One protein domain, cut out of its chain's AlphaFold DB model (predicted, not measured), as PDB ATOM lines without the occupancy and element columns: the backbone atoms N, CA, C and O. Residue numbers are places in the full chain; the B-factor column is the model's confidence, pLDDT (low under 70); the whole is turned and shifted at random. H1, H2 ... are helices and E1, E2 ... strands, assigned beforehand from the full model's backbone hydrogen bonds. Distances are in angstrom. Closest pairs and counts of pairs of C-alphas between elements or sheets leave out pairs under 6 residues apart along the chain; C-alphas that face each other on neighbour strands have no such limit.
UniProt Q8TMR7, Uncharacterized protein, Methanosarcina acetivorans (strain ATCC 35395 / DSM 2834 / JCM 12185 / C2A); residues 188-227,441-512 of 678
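AT A GLANCE: This is residues 188 to 227 and 441 to 512 of the 678 residues of an uncharacterized protein of Methanosarcina acetivorans (strain ATCC 35395 / DSM 2834 / JCM 12185 / C2A) (UniProt Q8TMR7). Two three-stranded sheets, E4 E2 E8 and E1 E5 E3, lie face to face as a small sandwich, while the hairpin of E6 and E7 and the short helix H1 sit at one end of its long axis. The 112 printed residues run E1 E2 E3 E4 E5 E6 E7 H1 E8, mostly strand, with under half of the residues in named elements; the sheets are antiparallel. The whole is compact, with a radius of gyration of the C-alphas of 14.0 A, and elongated, spanning 43 by 24 by 23 A.

IN THESE COORDINATES: E2, residues 212 to 221, is 26.8 A long and begins at C-alpha 212 (23.465, -9.590, 29.481). E8, residues 503 to 511, is 25.8 A long and ends at C-alpha 511 (25.914, -12.146, 26.779); E4 is residues 463 to 466. E5, residues 475 to 481, measures 16.3 A; E1, residues 200 to 207, 16.1 A, and it bends by 76 degrees at residue 204. E3 is residues 445 to 448, E6 485 to 488, E7 491 to 494 and H1 496 to 499.

HOW THE PARTS SIT: E2 is the inner strand between E4, with N 217 and O 464 2.8 A apart, and E8, with N 218 and O 506 2.8 A apart. The facing parts of the two sheets are 9.5 A centre to centre. E5 is inner between E1, N 201 to O 478 2.8 A, and E3, N 479 to O 447 2.7 A. In the hairpin, N 488 and O 491 are 2.8 A apart. H1, too short for an O i to N i+4 pair, is on neither three-stranded sheet; its Tyr 496 has its C-alpha 5.3 A from that of Ser 485 in E6.

THE WHOLE: C-alphas 491 and 512 are farthest apart, 43.8 A. Residues 228 to 440 are not printed, a 10.7 A gap between C-alphas 227 and 441. The link E3 to E4 is long. Forty residues have pLDDT under 70, among them 188 to 198 and 203 to 214.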
ATOM      1  N   THR A 188      29.988 -19.545  29.645       42.38
ATOM      2  CA  THR A 188      29.939 -20.251  30.936       42.38
ATOM      3  C   THR A 188      31.212 -19.988  31.738       42.38
ATOM      4  O   THR A 188      32.309 -20.298  31.275       42.38
ATOM      5  N   LYS A 189      31.093 -19.472  32.973       43.09
ATOM      6  CA  LYS A 189      32.217 -19.335  33.911       43.09
ATOM      7  C   LYS A 189      32.031 -20.145  35.189       43.09
ATOM      8  O   LYS A 189      31.386 -19.748  36.157       43.09
ATOM      9  N   SER A 190      32.776 -21.234  35.284       41.59
ATOM     10  CA  SER A 190      32.885 -21.969  36.541       41.59
ATOM     11  C   SER A 190      33.918 -21.338  37.475       41.59
ATOM     12  O   SER A 190      35.019 -20.977  37.060       41.59
ATOM     13  N   GLY A 191      33.595 -21.247  38.760       41.00
ATOM     14  CA  GLY A 191      34.592 -21.024  39.793       41.00
ATOM     15  C   GLY A 191      34.142 -21.652  41.104       41.00
ATOM     16  O   GLY A 191      33.327 -22.568  41.116       41.00
ATOM     17  N   THR A 192      34.753 -21.260  42.211       43.03
ATOM     18  CA  THR A 192      34.413 -21.812  43.522       43.03
ATOM     19  C   THR A 192      34.606 -20.719  44.555       43.03
ATOM     20  O   THR A 192      35.722 -20.248  44.762       43.03
ATOM     21  N   VAL A 193      33.510 -20.279  45.166       48.66
ATOM     22  CA  VAL A 193      33.557 -19.578  46.453       48.66
ATOM     23  C   VAL A 193      33.521 -20.635  47.531       48.66
ATOM     24  O   VAL A 193      32.772 -21.584  47.379       48.66
ATOM     25  N   THR A 194      34.288 -20.454  48.600       48.50
ATOM     26  CA  THR A 194      34.110 -21.221  49.831       48.50
ATOM     27  C   THR A 194      33.557 -20.264  50.877       48.50
ATOM     28  O   THR A 194      34.258 -19.365  51.335       48.50
ATOM     29  N   TYR A 195      32.284 -20.420  51.219       53.97
ATOM     30  CA  TYR A 195      31.678 -19.731  52.356       53.97
ATOM     31  C   TYR A 195      32.126 -20.392  53.677       53.97
ATOM     32  O   TYR A 195      32.244 -21.622  53.698       53.97
ATOM     33  N   PRO A 196      32.365 -19.648  54.778       50.72
ATOM     34  CA  PRO A 196      32.230 -18.194  54.952       50.72
ATOM     35  C   PRO A 196      33.479 -17.371  54.584       50.72
ATOM     36  O   PRO A 196      33.461 -16.153  54.741       50.72
ATOM     37  N   ASP A 197      34.557 -17.991  54.084       55.06
ATOM     38  CA  ASP A 197      35.836 -17.307  53.808       55.06
ATOM     39  C   ASP A 197      35.700 -16.151  52.793       55.06
ATOM     40  O   ASP A 197      36.450 -15.173  52.844       55.06
ATOM     41  N   SER A 198      34.732 -16.243  51.876       63.22
ATOM     42  CA  SER A 198      34.288 -15.143  51.019       63.22
ATOM     43  C   SER A 198      32.797 -15.274  50.723       63.22
ATOM     44  O   SER A 198      32.296 -16.369  50.484       63.22
ATOM     45  N   THR A 199      32.084 -14.150  50.678       71.62
ATOM     46  CA  THR A 199      30.714 -14.076  50.141       71.62
ATOM     47  C   THR A 199      30.692 -13.628  48.685       71.62
ATOM     48  O   THR A 199      29.637 -13.646  48.061       71.62
ATOM     49  N   ILE A 200      31.838 -13.225  48.128       76.44
ATOM     50  CA  ILE A 200      31.946 -12.648  46.790       76.44
ATOM     51  C   ILE A 200      32.560 -13.673  45.836       76.44
ATOM     52  O   ILE A 200      33.672 -14.166  46.047       76.44
ATOM     53  N   PHE A 201      31.836 -13.936  44.755       75.38
ATOM     54  CA  PHE A 201      32.262 -14.689  43.589       75.38
ATOM     55  C   PHE A 201      32.636 -13.729  42.463       75.38
ATOM     56  O   PHE A 201      31.772 -13.065  41.896       75.38
ATOM     57  N   SER A 202      33.917 -13.646  42.104       73.56
ATOM     58  CA  SER A 202      34.324 -12.826  40.962       73.56
ATOM     59  C   SER A 202      33.981 -13.513  39.639       73.56
ATOM     60  O   SER A 202      34.501 -14.590  39.327       73.56
ATOM     61  N   LEU A 203      33.208 -12.825  38.795       65.19
ATOM     62  CA  LEU A 203      33.007 -13.232  37.407       65.19
ATOM     63  C   LEU A 203      34.259 -12.973  36.552       65.19
ATOM     64  O   LEU A 203      34.350 -13.451  35.430       65.19
ATOM     65  N   GLY A 204      35.303 -12.345  37.117       61.53
ATOM     66  CA  GLY A 204      36.656 -12.152  36.558       61.53
ATOM     67  C   GLY A 204      36.752 -11.305  35.296       61.53
ATOM     68  O   GLY A 204      37.864 -11.094  34.827       61.53
ATOM     69  N   SER A 205      35.621 -10.798  34.831       58.25
ATOM     70  CA  SER A 205      35.476  -9.778  33.803       58.25
ATOM     71  C   SER A 205      34.323  -8.869  34.232       58.25
ATOM     72  O   SER A 205      33.550  -9.227  35.128       58.25
ATOM     73  N   THR A 206      34.235  -7.697  33.618       68.69
ATOM     74  CA  THR A 206      33.125  -6.763  33.797       68.69
ATOM     75  C   THR A 206      32.237  -6.857  32.555       68.69
ATOM     76  O   THR A 206      32.729  -6.671  31.447       68.69
ATOM     77  N   PHE A 207      30.963  -7.200  32.730       65.69
ATOM     78  CA  PHE A 207      29.965  -7.338  31.669       65.69
ATOM     79  C   PHE A 207      29.117  -6.068  31.622       65.69
ATOM     80  O   PHE A 207      28.593  -5.679  32.667       65.69
ATOM     81  N   ASP A 208      28.972  -5.443  30.448       68.31
ATOM     82  CA  ASP A 208      28.055  -4.312  30.284       68.31
ATOM     83  C   ASP A 208      26.635  -4.820  30.495       68.31
ATOM     84  O   ASP A 208      26.162  -5.741  29.827       68.31
ATOM     85  N   ALA A 209      25.960  -4.230  31.462       65.75
ATOM     86  CA  ALA A 209      24.618  -4.607  31.822       65.75
ATOM     87  C   ALA A 209      23.721  -4.713  30.557       65.75
ATOM     88  O   ALA A 209      23.052  -5.731  30.348       65.75
ATOM     89  N   GLU A 210      23.765  -3.752  29.634       62.78
ATOM     90  CA  GLU A 210      22.834  -3.683  28.493       62.78
ATOM     91  C   GLU A 210      22.849  -4.928  27.578       62.78
ATOM     92  O   GLU A 210      21.886  -5.185  26.855       62.78
ATOM     93  N   ASN A 211      23.889  -5.757  27.665       57.19
ATOM     94  CA  ASN A 211      24.122  -6.892  26.780       57.19
ATOM     95  C   ASN A 211      23.983  -8.271  27.448       57.19
ATOM     96  O   ASN A 211      24.135  -9.295  26.771       57.19
ATOM     97  N   VAL A 212      23.702  -8.331  28.754       63.47
ATOM     98  CA  VAL A 212      23.465  -9.590  29.481       63.47
ATOM     99  C   VAL A 212      22.050 -10.105  29.187       63.47
ATOM    100  O   VAL A 212      21.059  -9.428  29.439       63.47
ATOM    101  N   ASN A 213      21.943 -11.340  28.691       61.84
ATOM    102  CA  ASN A 213      20.659 -12.004  28.427       61.84
ATOM    103  C   ASN A 213      20.152 -12.803  29.632       61.84
ATOM    104  O   ASN A 213      18.954 -12.827  29.901       61.84
ATOM    105  N   PHE A 214      21.053 -13.510  30.319       69.00
ATOM    106  CA  PHE A 214      20.733 -14.312  31.499       69.00
ATOM    107  C   PHE A 214      21.976 -14.537  32.360       69.00
ATOM    108  O   PHE A 214      23.106 -14.488  31.866       69.00
ATOM    109  N   ILE A 215      21.750 -14.828  33.641       74.81
ATOM    110  CA  ILE A 215      22.766 -15.331  34.561       74.81
ATOM    111  C   ILE A 215      22.163 -16.521  35.300       74.81
ATOM    112  O   ILE A 215      21.219 -16.353  36.073       74.81
ATOM    113  N   ASP A 216      22.737 -17.698  35.102       79.19
ATOM    114  CA  ASP A 216      22.378 -18.907  35.836       79.19
ATOM    115  C   ASP A 216      23.549 -19.326  36.713       79.19
ATOM    116  O   ASP A 216      24.705 -19.210  36.324       79.19
ATOM    117  N   ALA A 217      23.288 -19.786  37.927       81.56
ATOM    118  CA  ALA A 217      24.323 -20.258  38.831       81.56
ATOM    119  C   ALA A 217      23.973 -21.631  39.393       81.56
ATOM    120  O   ALA A 217      22.820 -21.924  39.695       81.56
ATOM    121  N   THR A 218      24.995 -22.458  39.580       82.50
ATOM    122  CA  THR A 218      24.893 -23.748  40.258       82.50
ATOM    123  C   THR A 218      25.658 -23.665  41.567       82.50
ATOM    124  O   THR A 218      26.873 -23.455  41.592       82.50
ATOM    125  N   VAL A 219      24.941 -23.840  42.667       82.81
ATOM    126  CA  VAL A 219      25.445 -23.881  44.030       82.81
ATOM    127  C   VAL A 219      25.475 -25.328  44.497       82.81
ATOM    128  O   VAL A 219      24.449 -25.967  44.698       82.81
ATOM    129  N   THR A 220      26.677 -25.858  44.686       80.31
ATOM    130  CA  THR A 220      26.878 -27.228  45.161       80.31
ATOM    131  C   THR A 220      27.307 -27.199  46.624       80.31
ATOM    132  O   THR A 220      28.437 -26.785  46.909       80.31
ATOM    133  N   PRO A 221      26.459 -27.630  47.573       77.62
ATOM    134  CA  PRO A 221      26.848 -27.678  48.969       77.62
ATOM    135  C   PRO A 221      27.908 -28.761  49.192       77.62
ATOM    136  O   PRO A 221      27.921 -29.805  48.541       77.62
ATOM    137  N   THR A 222      28.803 -28.528  50.146       76.38
ATOM    138  CA  THR A 222      29.811 -29.523  50.545       76.38
ATOM    139  C   THR A 222      29.205 -30.681  51.344       76.38
ATOM    140  O   THR A 222      29.785 -31.767  51.367       76.38
ATOM    141  N   TYR A 223      28.033 -30.471  51.956       72.06
ATOM    142  CA  TYR A 223      27.238 -31.473  52.671       72.06
ATOM    143  C   TYR A 223      25.744 -31.181  52.482       72.06
ATOM    144  O   TYR A 223      25.342 -30.032  52.358       72.06
ATOM    145  N   THR A 224      24.896 -32.202  52.492       69.56
ATOM    146  CA  THR A 224      23.436 -32.032  52.417       69.56
ATOM    147  C   THR A 224      22.811 -32.285  53.785       69.56
ATOM    148  O   THR A 224      23.167 -33.266  54.442       69.56
ATOM    149  N   LYS A 225      21.888 -31.412  54.205       76.94
ATOM    150  CA  LYS A 225      21.090 -31.541  55.432       76.94
ATOM    151  C   LYS A 225      19.633 -31.243  55.104       76.94
ATOM    152  O   LYS A 225      19.341 -30.150  54.628       76.94
ATOM    153  N   ASP A 226      18.716 -32.166  55.366       74.12
ATOM    154  CA  ASP A 226      17.330 -32.011  54.892       74.12
ATOM    155  C   ASP A 226      16.452 -31.182  55.845       74.12
ATOM    156  O   ASP A 226      15.471 -30.566  55.426       74.12
ATOM    157  N   SER A 227      16.813 -31.128  57.129       79.31
ATOM    158  CA  SER A 227      16.090 -30.407  58.182       79.31
ATOM    159  C   SER A 227      17.055 -29.958  59.285       79.31
ATOM    160  O   SER A 227      18.028 -30.667  59.535       79.31
ATOM    161  N   ILE A 441      21.540 -24.933  52.797       80.12
ATOM    162  CA  ILE A 441      21.718 -23.766  51.918       80.12
ATOM    163  C   ILE A 441      20.432 -23.278  51.225       80.12
ATOM    164  O   ILE A 441      20.501 -22.316  50.473       80.12
ATOM    165  N   LYS A 442      19.276 -23.932  51.408       77.81
ATOM    166  CA  LYS A 442      18.044 -23.637  50.638       77.81
ATOM    167  C   LYS A 442      17.623 -22.164  50.676       77.81
ATOM    168  O   LYS A 442      17.086 -21.656  49.701       77.81
ATOM    169  N   ASP A 443      17.897 -21.467  51.771       78.62
ATOM    170  CA  ASP A 443      17.501 -20.070  51.933       78.62
ATOM    171  C   ASP A 443      18.575 -19.054  51.514       78.62
ATOM    172  O   ASP A 443      18.356 -17.844  51.611       78.62
ATOM    173  N   LEU A 444      19.723 -19.526  51.020       81.38
ATOM    174  CA  LEU A 444      20.735 -18.686  50.390       81.38
ATOM    175  C   LEU A 444      20.176 -18.085  49.093       81.38
ATOM    176  O   LEU A 444      19.498 -18.747  48.306       81.38
ATOM    177  N   GLN A 445      20.509 -16.819  48.860       84.88
ATOM    178  CA  GLN A 445      20.226 -16.105  47.622       84.88
ATOM    179  C   GLN A 445      21.521 -15.544  47.045       84.88
ATOM    180  O   GLN A 445      22.479 -15.268  47.766       84.88
ATOM    181  N   LEU A 446      21.552 -15.336  45.736       84.69
ATOM    182  CA  LEU A 446      22.649 -14.683  45.035       84.69
ATOM    183  C   LEU A 446      22.184 -13.331  44.505       84.69
ATOM    184  O   LEU A 446      21.038 -13.170  44.098       84.69
ATOM    185  N   LYS A 447      23.081 -12.353  44.477       82.88
ATOM    186  CA  LYS A 447      22.846 -11.062  43.820       82.88
ATOM    187  C   LYS A 447      24.083 -10.601  43.073       82.88
ATOM    188  O   LYS A 447      25.198 -10.953  43.455       82.88
ATOM    189  N   THR A 448      23.904  -9.778  42.056       81.19
ATOM    190  CA  THR A 448      25.002  -9.101  41.353       81.19
ATOM    191  C   THR A 448      25.632  -8.007  42.229       81.19
ATOM    192  O   THR A 448      25.098  -7.612  43.272       81.19
ATOM    193  N   ASN A 449      26.782  -7.476  41.811       79.12
ATOM    194  CA  ASN A 449      27.446  -6.338  42.458       79.12
ATOM    195  C   ASN A 449      26.670  -5.012  42.378       79.12
ATOM    196  O   ASN A 449      27.011  -4.092  43.121       79.12
ATOM    197  N   SER A 450      25.655  -4.895  41.515       69.38
ATOM    198  CA  SER A 450      24.772  -3.721  41.467       69.38
ATOM    199  C   SER A 450      23.793  -3.688  42.649       69.38
ATOM    200  O   SER A 450      23.413  -2.611  43.105       69.38
ATOM    201  N   GLY A 451      23.459  -4.854  43.218       63.50
ATOM    202  CA  GLY A 451      22.775  -4.987  44.504       63.50
ATOM    203  C   GLY A 451      21.261  -4.745  44.502       63.50
ATOM    204  O   GLY A 451      20.681  -4.696  45.590       63.50
ATOM    205  N   SER A 452      20.624  -4.609  43.333       57.53
ATOM    206  CA  SER A 452      19.195  -4.268  43.213       57.53
ATOM    207  C   SER A 452      18.267  -5.486  43.141       57.53
ATOM    208  O   SER A 452      17.126  -5.413  43.599       57.53
ATOM    209  N   THR A 453      18.750  -6.614  42.618       63.41
ATOM    210  CA  THR A 453      17.957  -7.828  42.382       63.41
ATOM    211  C   THR A 453      18.584  -9.047  43.059       63.41
ATOM    212  O   THR A 453      19.803  -9.214  43.105       63.41
ATOM    213  N   TYR A 454      17.730  -9.897  43.628       73.69
ATOM    214  CA  TYR A 454      18.120 -11.153  44.267       73.69
ATOM    215  C   TYR A 454      17.592 -12.309  43.435       73.69
ATOM    216  O   TYR A 454      16.473 -12.250  42.923       73.69
ATOM    217  N   SER A 455      18.379 -13.372  43.346       77.56
ATOM    218  CA  SER A 455      17.919 -14.658  42.860       77.56
ATOM    219  C   SER A 455      16.749 -15.167  43.698       77.56
ATOM    220  O   SER A 455      16.543 -14.765  44.850       77.56
ATOM    221  N   ASN A 456      16.011 -16.121  43.141       79.12
ATOM    222  CA  ASN A 456      15.155 -16.950  43.975       79.12
ATOM    223  C   ASN A 456      16.007 -17.707  45.010       79.12
ATOM    224  O   ASN A 456      17.234 -17.776  44.905       79.12
ATOM    225  N   GLN A 457      15.343 -18.254  46.023       80.94
ATOM    226  CA  GLN A 457      15.968 -19.227  46.915       80.94
ATOM    227  C   GLN A 457      16.502 -20.411  46.104       80.94
ATOM    228  O   GLN A 457      15.903 -20.783  45.090       80.94
ATOM    229  N   ILE A 458      17.621 -20.978  46.548       78.88
ATOM    230  CA  ILE A 458      18.231 -22.130  45.889       78.88
ATOM    231  C   ILE A 458      17.302 -23.332  46.022       78.88
ATOM    232  O   ILE A 458      16.842 -23.677  47.114       78.88
ATOM    233  N   ASP A 459      17.025 -23.976  44.894       70.62
ATOM    234  CA  ASP A 459      16.195 -25.169  44.865       70.62
ATOM    235  C   ASP A 459      16.973 -26.437  45.260       70.62
ATOM    236  O   ASP A 459      18.162 -26.418  45.573       70.62
ATOM    237  N   GLU A 460      16.290 -27.582  45.282       69.06
ATOM    238  CA  GLU A 460      16.912 -28.862  45.653       69.06
ATOM    239  C   GLU A 460      17.979 -29.339  44.657       69.06
ATOM    240  O   GLU A 460      18.817 -30.162  45.027       69.06
ATOM    241  N   SER A 461      17.974 -28.827  43.421       71.94
ATOM    242  CA  SER A 461      19.019 -29.083  42.421       71.94
ATOM    243  C   SER A 461      20.286 -28.268  42.668       71.94
ATOM    244  O   SER A 461      21.332 -28.608  42.116       71.94
ATOM    245  N   GLY A 462      20.216 -27.220  43.492       76.50
ATOM    246  CA  GLY A 462      21.304 -26.264  43.640       76.50
ATOM    247  C   GLY A 462      21.366 -25.255  42.491       76.50
ATOM    248  O   GLY A 462      22.328 -24.500  42.417       76.50
ATOM    249  N   GLU A 463      20.389 -25.228  41.586       81.38
ATOM    250  CA  GLU A 463      20.378 -24.301  40.454       81.38
ATOM    251  C   GLU A 463      19.593 -23.040  40.813       81.38
ATOM    252  O   GLU A 463      18.576 -23.076  41.508       81.38
ATOM    253  N   VAL A 464      20.090 -21.890  40.364       84.69
ATOM    254  CA  VAL A 464      19.427 -20.620  40.608       84.69
ATOM    255  C   VAL A 464      19.668 -19.634  39.473       84.69
ATOM    256  O   VAL A 464      20.801 -19.285  39.151       84.69
ATOM    257  N   SER A 465      18.580 -19.142  38.888       82.94
ATOM    258  CA  SER A 465      18.629 -18.022  37.949       82.94
ATOM    259  C   SER A 465      18.647 -16.707  38.716       82.94
ATOM    260  O   SER A 465      17.845 -16.480  39.631       82.94
ATOM    261  N   ILE A 466      19.561 -15.825  38.337       81.06
ATOM    262  CA  ILE A 466      19.694 -14.499  38.927       81.06
ATOM    263  C   ILE A 466      18.952 -13.515  38.013       81.06
ATOM    264  O   ILE A 466      19.340 -13.353  36.855       81.06
ATOM    265  N   PRO A 467      17.866 -12.877  38.491       67.19
ATOM    266  CA  PRO A 467      17.133 -11.905  37.702       67.19
ATOM    267  C   PRO A 467      18.035 -10.715  37.409       67.19
ATOM    268  O   PRO A 467      18.660 -10.143  38.306       67.19
ATOM    269  N   TYR A 468      18.074 -10.362  36.136       66.50
ATOM    270  CA  TYR A 468      18.915  -9.319  35.598       66.50
ATOM    271  C   TYR A 468      18.041  -8.216  34.981       66.50
ATOM    272  O   TYR A 468      17.044  -8.525  34.322       66.50
ATOM    273  N   ASP A 469      18.388  -6.951  35.230       60.88
ATOM    274  CA  ASP A 469      17.708  -5.773  34.687       60.88
ATOM    275  C   ASP A 469      18.713  -4.915  33.913       60.88
ATOM    276  O   ASP A 469      19.746  -4.548  34.463       60.88
ATOM    277  N   SER A 470      18.374  -4.553  32.670       55.47
ATOM    278  CA  SER A 470      19.137  -3.637  31.804       55.47
ATOM    279  C   SER A 470      19.517  -2.299  32.453       55.47
ATOM    280  O   SER A 470      20.396  -1.612  31.946       55.47
ATOM    281  N   GLU A 471      18.848  -1.902  33.541       55.94
ATOM    282  CA  GLU A 471      19.164  -0.687  34.306       55.94
ATOM    283  C   GLU A 471      20.280  -0.870  35.363       55.94
ATOM    284  O   GLU A 471      20.652   0.096  36.038       55.94
ATOM    285  N   ASP A 472      20.810  -2.084  35.550       60.03
ATOM    286  CA  ASP A 472      21.912  -2.348  36.479       60.03
ATOM    287  C   ASP A 472      23.247  -1.728  36.008       60.03
ATOM    288  O   ASP A 472      23.470  -1.455  34.834       60.03
ATOM    289  N   ASN A 473      24.173  -1.491  36.945       66.81
ATOM    290  CA  ASN A 473      25.566  -1.175  36.591       66.81
ATOM    291  C   ASN A 473      26.286  -2.435  36.093       66.81
ATOM    292  O   ASN A 473      25.908  -3.541  36.488       66.81
ATOM    293  N   ASP A 474      27.394  -2.255  35.364       73.75
ATOM    294  CA  ASP A 474      28.230  -3.353  34.879       73.75
ATOM    295  C   ASP A 474      28.466  -4.454  35.927       73.75
ATOM    296  O   ASP A 474      28.811  -4.211  37.097       73.75
ATOM    297  N   ILE A 475      28.322  -5.699  35.486       74.12
ATOM    298  CA  ILE A 475      28.338  -6.870  36.354       74.12
ATOM    299  C   ILE A 475      29.746  -7.445  36.396       74.12
ATOM    300  O   ILE A 475      30.335  -7.751  35.371       74.12
ATOM    301  N   SER A 476      30.305  -7.636  37.585       75.06
ATOM    302  CA  SER A 476      31.669  -8.162  37.763       75.06
ATOM    303  C   SER A 476      31.781  -9.237  38.841       75.06
ATOM    304  O   SER A 476      32.794  -9.939  38.951       75.06
ATOM    305  N   SER A 477      30.745  -9.392  39.665       78.19
ATOM    306  CA  SER A 477      30.701 -10.413  40.704       78.19
ATOM    307  C   SER A 477      29.278 -10.765  41.109       78.19
ATOM    308  O   SER A 477      28.353  -9.963  40.969       78.19
ATOM    309  N   LEU A 478      29.134 -11.971  41.649       81.25
ATOM    310  CA  LEU A 478      27.975 -12.375  42.427       81.25
ATOM    311  C   LEU A 478      28.340 -12.309  43.907       81.25
ATOM    312  O   LEU A 478      29.475 -12.587  44.290       81.25
ATOM    313  N   SER A 479      27.379 -11.964  44.748       80.44
ATOM    314  CA  SER A 479      27.503 -12.075  46.192       80.44
ATOM    315  C   SER A 479      26.432 -13.005  46.734       80.44
ATOM    316  O   SER A 479      25.248 -12.855  46.433       80.44
ATOM    317  N   ALA A 480      26.879 -13.974  47.523       81.06
ATOM    318  CA  ALA A 480      26.028 -14.798  48.352       81.06
ATOM    319  C   ALA A 480      25.441 -13.916  49.454       81.06
ATOM    320  O   ALA A 480      26.169 -13.336  50.264       81.06
ATOM    321  N   TYR A 481      24.122 -13.790  49.450       81.25
ATOM    322  CA  TYR A 481      23.371 -13.158  50.510       81.25
ATOM    323  C   TYR A 481      22.667 -14.232  51.319       81.25
ATOM    324  O   TYR A 481      21.788 -14.942  50.829       81.25
ATOM    325  N   VAL A 482      23.065 -14.312  52.579       78.00
ATOM    326  CA  VAL A 482      22.400 -15.127  53.576       78.00
ATOM    327  C   VAL A 482      21.776 -14.164  54.585       78.00
ATOM    328  O   VAL A 482      22.483 -13.285  55.082       78.00
ATOM    329  N   PRO A 483      20.472 -14.262  54.866       81.56
ATOM    330  CA  PRO A 483      19.855 -13.478  55.930       81.56
ATOM    331  C   PRO A 483      20.278 -14.006  57.310       81.56
ATOM    332  O   PRO A 483      20.498 -15.202  57.490       81.56
ATOM    333  N   ASP A 484      20.320 -13.123  58.309       82.94
ATOM    334  CA  ASP A 484      20.708 -13.490  59.682       82.94
ATOM    335  C   ASP A 484      19.729 -14.488  60.333       82.94
ATOM    336  O   ASP A 484      20.093 -15.201  61.268       82.94
ATOM    337  N   SER A 485      18.487 -14.560  59.840       85.38
ATOM    338  CA  SER A 485      17.490 -15.531  60.294       85.38
ATOM    339  C   SER A 485      16.614 -16.045  59.154       85.38
ATOM    340  O   SER A 485      16.261 -15.287  58.245       85.38
ATOM    341  N   VAL A 486      16.238 -17.328  59.218       86.00
ATOM    342  CA  VAL A 486      15.310 -17.952  58.259       86.00
ATOM    343  C   VAL A 486      14.393 -18.970  58.920       86.00
ATOM    344  O   VAL A 486      14.747 -19.584  59.917       86.00
ATOM    345  N   ASN A 487      13.200 -19.173  58.355       84.00
ATOM    346  CA  ASN A 487      12.294 -20.233  58.761       84.00
ATOM    347  C   ASN A 487      12.529 -21.513  57.938       84.00
ATOM    348  O   ASN A 487      12.137 -21.582  56.776       84.00
ATOM    349  N   ILE A 488      13.108 -22.544  58.560       79.25
ATOM    350  CA  ILE A 488      13.358 -23.848  57.938       79.25
ATOM    351  C   ILE A 488      12.364 -24.862  58.501       79.25
ATOM    352  O   ILE A 488      12.441 -25.273  59.659       79.25
ATOM    353  N   GLY A 489      11.395 -25.276  57.680       77.44
ATOM    354  CA  GLY A 489      10.406 -26.283  58.081       77.44
ATOM    355  C   GLY A 489       9.499 -25.845  59.240       77.44
ATOM    356  O   GLY A 489       9.112 -26.680  60.054       77.44
ATOM    357  N   GLY A 490       9.165 -24.554  59.334       82.00
ATOM    358  CA  GLY A 490       8.337 -23.994  60.408       82.00
ATOM    359  C   GLY A 490       9.133 -23.474  61.608       82.00
ATOM    360  O   GLY A 490       8.561 -22.765  62.432       82.00
ATOM    361  N   VAL A 491      10.434 -23.763  61.684       82.44
ATOM    362  CA  VAL A 491      11.325 -23.368  62.784       82.44
ATOM    363  C   VAL A 491      12.160 -22.168  62.363       82.44
ATOM    364  O   VAL A 491      12.827 -22.218  61.333       82.44
ATOM    365  N   THR A 492      12.146 -21.096  63.153       86.94
ATOM    366  CA  THR A 492      13.055 -19.964  62.936       86.94
ATOM    367  C   THR A 492      14.449 -20.329  63.426       86.94
ATOM    368  O   THR A 492      14.619 -20.736  64.574       86.94
ATOM    369  N   VAL A 493      15.424 -20.185  62.536       85.56
ATOM    370  CA  VAL A 493      16.851 -20.349  62.791       85.56
ATOM    371  C   VAL A 493      17.470 -18.968  62.896       85.56
ATOM    372  O   VAL A 493      17.405 -18.200  61.938       85.56
ATOM    373  N   ASN A 494      18.056 -18.665  64.048       85.31
ATOM    374  CA  ASN A 494      18.821 -17.441  64.280       85.31
ATOM    375  C   ASN A 494      20.316 -17.682  64.015       85.31
ATOM    376  O   ASN A 494      20.802 -18.797  64.214       85.31
ATOM    377  N   ASP A 495      21.040 -16.635  63.611       81.00
ATOM    378  CA  ASP A 495      22.465 -16.684  63.236       81.00
ATOM    379  C   ASP A 495      22.724 -17.687  62.096       81.00
ATOM    380  O   ASP A 495      23.697 -18.450  62.076       81.00
ATOM    381  N   TYR A 496      21.783 -17.726  61.148       85.06
ATOM    382  CA  TYR A 496      21.790 -18.681  60.046       85.06
ATOM    383  C   TYR A 496      23.049 -18.515  59.187       85.06
ATOM    384  O   TYR A 496      23.692 -19.507  58.859       85.06
ATOM    385  N   THR A 497      23.473 -17.272  58.928       80.31
ATOM    386  CA  THR A 497      24.723 -16.911  58.235       80.31
ATOM    387  C   THR A 497      25.927 -17.701  58.742       80.31
ATOM    388  O   THR A 497      26.563 -18.402  57.960       80.31
ATOM    389  N   ASP A 498      26.233 -17.676  60.033       79.31
ATOM    390  CA  ASP A 498      27.452 -18.297  60.578       79.31
ATOM    391  C   ASP A 498      27.429 -19.833  60.549       79.31
ATOM    392  O   ASP A 498      28.450 -20.509  60.738       79.31
ATOM    393  N   THR A 499      26.251 -20.395  60.294       83.12
ATOM    394  CA  THR A 499      25.995 -21.827  60.339       83.12
ATOM    395  C   THR A 499      25.550 -22.389  58.997       83.12
ATOM    396  O   THR A 499      25.334 -23.586  58.911       83.12
ATOM    397  N   VAL A 500      25.495 -21.623  57.905       85.06
ATOM    398  CA  VAL A 500      25.193 -22.197  56.582       85.06
ATOM    399  C   VAL A 500      26.277 -23.181  56.146       85.06
ATOM    400  O   VAL A 500      27.476 -22.919  56.267       85.06
ATOM    401  N   THR A 501      25.849 -24.321  55.597       83.00
ATOM    402  CA  THR A 501      26.762 -25.321  55.038       83.00
ATOM    403  C   THR A 501      27.650 -24.688  53.961       83.00
ATOM    404  O   THR A 501      27.115 -24.102  53.020       83.00
ATOM    405  N   PRO A 502      28.988 -24.840  54.024       81.31
ATOM    406  CA  PRO A 502      29.872 -24.352  52.974       81.31
ATOM    407  C   PRO A 502      29.459 -24.908  51.611       81.31
ATOM    408  O   PRO A 502      29.116 -26.086  51.490       81.31
ATOM    409  N   PHE A 503      29.519 -24.089  50.573       79.75
ATOM    410  CA  PHE A 503      29.092 -24.441  49.220       79.75
ATOM    411  C   PHE A 503      30.095 -23.915  48.201       79.75
ATOM    412  O   PHE A 503      30.819 -22.979  48.510       79.75
ATOM    413  N   ASN A 504      30.092 -24.497  47.002       77.31
ATOM    414  CA  ASN A 504      30.807 -24.023  45.818       77.31
ATOM    415  C   ASN A 504      29.802 -23.395  44.839       77.31
ATOM    416  O   ASN A 504      28.676 -23.875  44.759       77.31
ATOM    417  N   ILE A 505      30.198 -22.375  44.071       76.88
ATOM    418  CA  ILE A 505      29.333 -21.716  43.072       76.88
ATOM    419  C   ILE A 505      30.011 -21.697  41.700       76.88
ATOM    420  O   ILE A 505      31.099 -21.133  41.589       76.88
ATOM    421  N   SER A 506      29.339 -22.195  40.659       75.25
ATOM    422  CA  SER A 506      29.631 -21.886  39.247       75.25
ATOM    423  C   SER A 506      28.546 -20.991  38.654       75.25
ATOM    424  O   SER A 506      27.397 -21.110  39.064       75.25
ATOM    425  N   ALA A 507      28.873 -20.131  37.685       73.44
ATOM    426  CA  ALA A 507      27.882 -19.281  37.021       73.44
ATOM    427  C   ALA A 507      28.017 -19.290  35.490       73.44
ATOM    428  O   ALA A 507      29.100 -19.152  34.931       73.44
ATOM    429  N   GLU A 508      26.904 -19.412  34.790       70.94
ATOM    430  CA  GLU A 508      26.764 -19.183  33.360       70.94
ATOM    431  C   GLU A 508      26.206 -17.780  33.114       70.94
ATOM    432  O   GLU A 508      25.272 -17.352  33.787       70.94
ATOM    433  N   VAL A 509      26.796 -17.045  32.171       66.56
ATOM    434  CA  VAL A 509      26.380 -15.688  31.806       66.56
ATOM    435  C   VAL A 509      26.161 -15.643  30.296       66.56
ATOM    436  O   VAL A 509      27.108 -15.644  29.509       66.56
ATOM    437  N   GLY A 510      24.903 -15.577  29.870       57.72
ATOM    438  CA  GLY A 510      24.561 -15.319  28.474       57.72
ATOM    439  C   GLY A 510      24.761 -13.844  28.140       57.72
ATOM    440  O   GLY A 510      24.201 -12.994  28.828       57.72
ATOM    441  N   TYR A 511      25.524 -13.526  27.089       50.50
ATOM    442  CA  TYR A 511      25.914 -12.146  26.779       50.50
ATOM    443  C   TYR A 511      26.053 -11.860  25.277       50.50
ATOM    444  O   TYR A 511      26.510 -12.711  24.512       50.50
ATOM    445  N   THR A 512      25.718 -10.637  24.861       47.91
ATOM    446  CA  THR A 512      25.469 -10.259  23.462       47.91
ATOM    447  C   THR A 512      26.442  -9.220  22.893       47.91
ATOM    448  O   THR A 512      25.995  -8.207  22.389       47.91
TER     449      THR A 512